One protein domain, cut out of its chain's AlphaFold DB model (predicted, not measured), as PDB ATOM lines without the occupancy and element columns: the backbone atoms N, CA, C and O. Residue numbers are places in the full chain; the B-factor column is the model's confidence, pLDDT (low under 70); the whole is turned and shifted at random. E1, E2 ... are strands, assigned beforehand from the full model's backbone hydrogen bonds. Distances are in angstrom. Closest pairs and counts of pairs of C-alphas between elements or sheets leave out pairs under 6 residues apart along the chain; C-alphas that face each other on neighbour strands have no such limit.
ATOM      1  N   PRO A  22      43.217  50.700  18.771       92.88
ATOM      2  CA  PRO A  22      44.586  51.124  18.462       92.88
ATOM      3  C   PRO A  22      45.304  51.865  19.597       92.88
ATOM      4  O   PRO A  22      46.519  51.999  19.537       92.88
ATOM      5  N   LEU A  23      44.584  52.333  20.623       94.19
ATOM      6  CA  LEU A  23      45.130  53.053  21.782       94.19
ATOM      7  C   LEU A  23      45.264  52.191  23.038       94.19
ATOM      8  O   LEU A  23      45.557  52.690  24.125       94.19
ATOM      9  N   THR A  24      45.036  50.890  22.908       95.25
ATOM     10  CA  THR A  24      45.115  49.963  24.033       95.25
ATOM     11  C   THR A  24      46.450  49.237  24.079       95.25
ATOM     12  O   THR A  24      47.036  48.917  23.045       95.25
ATOM     13  N   VAL A  25      46.881  48.863  25.281       95.88
ATOM     14  CA  VAL A  25      48.080  48.041  25.511       95.88
ATOM     15  C   VAL A  25      47.709  46.682  26.101       95.88
ATOM     16  O   VAL A  25      46.719  46.569  26.822       95.88
ATOM     17  N   ASP A  26      48.475  45.636  25.785       96.56
ATOM     18  CA  ASP A  26      48.277  44.300  26.366       96.56
ATOM     19  C   ASP A  26      48.719  44.316  27.838       96.56
ATOM     20  O   ASP A  26      49.890  44.539  28.147       96.56
ATOM     21  N   ILE A  27      47.772  44.107  28.751       97.69
ATOM     22  CA  ILE A  27      48.003  44.089  30.202       97.69
ATOM     23  C   ILE A  27      47.765  42.701  30.800       97.69
ATOM     24  O   ILE A  27      47.715  42.562  32.018       97.69
ATOM     25  N   SER A  28      47.653  41.666  29.962       97.06
ATOM     26  CA  SER A  28      47.314  40.300  30.388       97.06
ATOM     27  C   SER A  28      48.316  39.706  31.383       97.06
ATOM     28  O   SER A  28      47.953  38.851  32.178       97.06
ATOM     29  N   ASN A  29      49.573  40.159  31.340       96.88
ATOM     30  CA  ASN A  29      50.649  39.707  32.228       96.88
ATOM     31  C   ASN A  29      50.887  40.654  33.423       96.88
ATOM     32  O   ASN A  29      51.941  40.582  34.055       96.88
ATOM     33  N   GLY A  30      49.969  41.590  33.683       97.06
ATOM     34  CA  GLY A  30      50.055  42.516  34.811       97.06
ATOM     35  C   GLY A  30      49.795  41.845  36.164       97.06
ATOM     36  O   GLY A  30      49.360  40.699  36.250       97.06
ATOM     37  N   GLU A  31      50.047  42.575  37.246       98.25
ATOM     38  CA  GLU A  31      49.696  42.150  38.601       98.25
ATOM     39  C   GLU A  31      48.195  42.361  38.841       98.25
ATOM     40  O   GLU A  31      47.690  43.476  38.704       98.25
ATOM     41  N   HIS A  32      47.480  41.289  39.188       97.62
ATOM     42  CA  HIS A  32      46.036  41.310  39.421       97.62
ATOM     43  C   HIS A  32      45.713  41.483  40.907       97.62
ATOM     44  O   HIS A  32      46.253  40.770  41.752       97.62
ATOM     45  N   PHE A  33      44.768  42.373  41.211       97.88
ATOM     46  CA  PHE A  33      44.286  42.636  42.566       97.88
ATOM     47  C   PHE A  33      42.824  42.205  42.736       97.88
ATOM     48  O   PHE A  33      42.031  42.259  41.795       97.88
ATOM     49  N   ASP A  34      42.436  41.862  43.967       97.25
ATOM     50  CA  ASP A  34      41.085  41.377  44.305       97.25
ATOM     51  C   ASP A  34      39.961  42.369  43.960       97.25
ATOM     52  O   ASP A  34      38.813  41.981  43.750       97.25
ATOM     53  N   ASN A  35      40.278  43.663  43.878       96.19
ATOM     54  CA  ASN A  35      39.327  44.710  43.496       96.19
ATOM     55  C   ASN A  35      39.119  44.830  41.970       96.19
ATOM     56  O   ASN A  35      38.463  45.769  41.519       96.19
ATOM     57  N   GLY A  36      39.701  43.924  41.176       95.88
ATOM     58  CA  GLY A  36      39.640  43.931  39.714       95.88
ATOM     59  C   GLY A  36      40.618  44.901  39.047       95.88
ATOM     60  O   GLY A  36      40.574  45.061  37.833       95.88
ATOM     61  N   THR A  37      41.495  45.556  39.807       98.00
ATOM     62  CA  THR A  37      42.575  46.385  39.254       98.00
ATOM     63  C   THR A  37      43.687  45.501  38.704       98.00
ATOM     64  O   THR A  37      44.031  44.482  39.305       98.00
ATOM     65  N   ILE A  38      44.283  45.920  37.588       98.38
ATOM     66  CA  ILE A  38      45.491  45.310  37.027       98.38
ATOM     67  C   ILE A  38      46.592  46.365  37.005       98.38
ATOM     68  O   ILE A  38      46.366  47.470  36.515       98.38
ATOM     69  N   VAL A  39      47.782  46.052  37.513       98.25
ATOM     70  CA  VAL A  39      48.957  46.932  37.418       98.25
ATOM     71  C   VAL A  39      49.921  46.380  36.374       98.25
ATOM     72  O   VAL A  39      50.426  45.271  36.503       98.25
ATOM     73  N   SER A  40      50.197  47.159  35.329       97.50
ATOM     74  CA  SER A  40      51.134  46.790  34.260       97.50
ATOM     75  C   SER A  40      51.967  48.001  33.849       97.50
ATOM     76  O   SER A  40      51.439  49.104  33.710       97.50
ATOM     77  N   GLY A  41      53.286  47.824  33.714       93.50
ATOM     78  CA  GLY A  41      54.207  48.918  33.371       93.50
ATOM     79  C   GLY A  41      54.176  50.094  34.359       93.50
ATOM     80  O   GLY A  41      54.363  51.238  33.958       93.50
ATOM     81  N   GLY A  42      53.871  49.837  35.639       95.38
ATOM     82  CA  GLY A  42      53.720  50.877  36.665       95.38
ATOM     83  C   GLY A  42      52.439  51.716  36.550       95.38
ATOM     84  O   GLY A  42      52.322  52.743  37.217       95.38
ATOM     85  N   ILE A  43      51.479  51.309  35.714       97.06
ATOM     86  CA  ILE A  43      50.178  51.966  35.540       97.06
ATOM     87  C   ILE A  43      49.089  51.072  36.129       97.06
ATOM     88  O   ILE A  43      49.085  49.864  35.904       97.06
ATOM     89  N   SER A  44      48.179  51.680  36.891       97.75
ATOM     90  CA  SER A  44      47.050  51.006  37.533       97.75
ATOM     91  C   SER A  44      45.790  51.152  36.684       97.75
ATOM     92  O   SER A  44      45.271  52.255  36.521       97.75
ATOM     93  N   TYR A  45      45.304  50.038  36.142       97.94
ATOM     94  CA  TYR A  45      44.105  49.959  35.317       97.94
ATOM     95  C   TYR A  45      42.945  49.480  36.184       97.94
ATOM     96  O   TYR A  45      42.857  48.298  36.509       97.94
ATOM     97  N   GLY A  46      42.043  50.381  36.571       96.38
ATOM     98  CA  GLY A  46      40.779  49.996  37.209       96.38
ATOM     99  C   GLY A  46      39.838  49.267  36.233       96.38
ATOM    100  O   GLY A  46      40.042  49.374  35.025       96.38
ATOM    101  N   PRO A  47      38.782  48.579  36.711       94.19
ATOM    102  CA  PRO A  47      37.911  47.745  35.867       94.19
ATOM    103  C   PRO A  47      37.301  48.453  34.645       94.19
ATOM    104  O   PRO A  47      37.095  47.827  33.613       94.19
ATOM    105  N   ASN A  48      37.054  49.764  34.737       94.00
ATOM    106  CA  ASN A  48      36.471  50.557  33.646       94.00
ATOM    107  C   ASN A  48      37.471  50.915  32.530       94.00
ATOM    108  O   ASN A  48      37.057  51.387  31.479       94.00
ATOM    109  N   PHE A  49      38.771  50.703  32.752       95.88
ATOM    110  CA  PHE A  49      39.837  50.978  31.782       95.88
ATOM    111  C   PHE A  49      40.378  49.696  31.149       95.88
ATOM    112  O   PHE A  49      41.499  49.677  30.645       95.88
ATOM    113  N   GLN A  50      39.623  48.603  31.230       95.75
ATOM    114  CA  GLN A  50      40.026  47.286  30.759       95.75
ATOM    115  C   GLN A  50      38.989  46.746  29.777       95.75
ATOM    116  O   GLN A  50      37.791  46.983  29.921       95.75
ATOM    117  N   MET A  51      39.442  45.968  28.801       94.94
ATOM    118  CA  MET A  51      38.578  45.233  27.880       94.94
ATOM    119  C   MET A  51      39.196  43.877  27.534       94.94
ATOM    120  O   MET A  51      40.416  43.723  27.553       94.94
ATOM    121  N   LEU A  52      38.359  42.895  27.200       94.56
ATOM    122  CA  LEU A  52      38.809  41.601  26.693       94.56
ATOM    123  C   LEU A  52      38.690  41.594  25.168       94.56
ATOM    124  O   LEU A  52      37.590  41.730  24.638       94.56
ATOM    125  N   VAL A  53      39.811  41.416  24.474       93.69
ATOM    126  CA  VAL A  53      39.873  41.356  23.007       93.69
ATOM    127  C   VAL A  53      40.714  40.148  22.625       93.69
ATOM    128  O   VAL A  53      41.852  40.027  23.071       93.69
ATOM    129  N   ASP A  54      40.139  39.227  21.854       91.69
ATOM    130  CA  ASP A  54      40.803  38.000  21.387       91.69
ATOM    131  C   ASP A  54      41.491  37.194  22.505       91.69
ATOM    132  O   ASP A  54      42.605  36.692  22.363       91.69
ATOM    133  N   GLY A  55      40.827  37.094  23.662       92.81
ATOM    134  CA  GLY A  55      41.337  36.364  24.829       92.81
ATOM    135  C   GLY A  55      42.446  37.083  25.605       92.81
ATOM    136  O   GLY A  55      42.979  36.512  26.554       92.81
ATOM    137  N   LYS A  56      42.775  38.326  25.241       95.94
ATOM    138  CA  LYS A  56      43.757  39.171  25.924       95.94
ATOM    139  C   LYS A  56      43.082  40.306  26.669       95.94
ATOM    140  O   LYS A  56      42.159  40.936  26.148       95.94
ATOM    141  N   VAL A  57      43.574  40.600  27.867       96.69
ATOM    142  CA  VAL A  57      43.127  41.769  28.623       96.69
ATOM    143  C   VAL A  57      43.918  42.974  28.137       96.69
ATOM    144  O   VAL A  57      45.150  42.991  28.188       96.69
ATOM    145  N   ARG A  58      43.209  43.982  27.636       97.25
ATOM    146  CA  ARG A  58      43.786  45.213  27.096       97.25
ATOM    147  C   ARG A  58      43.395  46.406  27.957       97.25
ATOM    148  O   ARG A  58      42.260  46.481  28.423       97.25
ATOM    149  N   GLY A  59      44.337  47.319  28.173       96.94
ATOM    150  CA  GLY A  59      44.170  48.509  29.003       96.94
ATOM    151  C   GLY A  59      44.044  49.789  28.180       96.94
ATOM    152  O   GLY A  59      44.861  50.030  27.291       96.94
ATOM    153  N   CYS A  60      43.064  50.627  28.513       96.81
ATOM    154  CA  CYS A  60      42.857  51.975  27.977       96.81
ATOM    155  C   CYS A  60      43.828  52.973  28.617       96.81
ATOM    156  O   CYS A  60      43.447  53.826  29.416       96.81
ATOM    157  N   VAL A  61      45.118  52.844  28.307       96.94
ATOM    158  CA  VAL A  61      46.159  53.684  28.919       96.94
ATOM    159  C   VAL A  61      45.968  55.172  28.612       96.94
ATOM    160  O   VAL A  61      46.286  56.006  29.457       96.94
ATOM    161  N   CYS A  62      45.379  55.499  27.461       96.19
ATOM    162  CA  CYS A  62      45.168  56.876  27.018       96.19
ATOM    163  C   CYS A  62      44.033  57.617  27.747       96.19
ATOM    164  O   CYS A  62      43.965  58.841  27.692       96.19
ATOM    165  N   ASP A  63      43.197  56.892  28.498       94.94
ATOM    166  CA  ASP A  63      42.216  57.490  29.416       94.94
ATOM    167  C   ASP A  63      42.836  57.807  30.790       94.94
ATOM    168  O   ASP A  63      42.245  58.507  31.613       94.94
ATOM    169  N   ILE A  64      44.040  57.283  31.054       95.62
ATOM    170  CA  ILE A  64      44.794  57.461  32.302       95.62
ATOM    171  C   ILE A  64      45.962  58.438  32.095       95.62
ATOM    172  O   ILE A  64      46.304  59.209  32.994       95.62
TER     173      ILE A  64
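AT A GLANCE: This is residues 22 to 64 of the 188 residues of the protein "Methuselah_N domain-containing protein" of Photinus pyralis (UniProt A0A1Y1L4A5). There is little regular structure here: two small strand hairpins, E3-E4 and E1-E2, each an antiparallel two-stranded sheet, are tied together by the long unnamed stretch 22 to 37, which pairs briefly with E4 at residues 25 to 26 and E1 at 31 to 32. The 43 printed residues, 14 in named strands E1 to E4 in chain order, have no named helix; the class is all strand. The whole is compact, with radius of gyration of the C-alphas 9.2 A, spanning 26 by 22 by 18 A.

IN THESE COORDINATES: Find C-alpha 50 at (40.026, 47.286, 30.759), where E3, residues 50 to 53, begins; E4 is residues 56 to 59, each 9.8 A. E1, residues 38 to 40, begins at (45.491, 45.310, 37.027); E2 is residues 43 to 45.

HOW THE PARTS SIT: In hairpin E3-E4, at 145 degrees, find N 51 and O 58 2.9 A apart. In hairpin E1-E2, at 152 degrees, N 45 and O 38 are 2.8 A apart. E2 and E3 meet only through their link; E1 and E4 are apart.

THE WHOLE: The farthest C-alphas, Pro 22 and Asp 34, are 27.8 A apart. The printed part has no cut; no printed residue is under 70 in pLDDT.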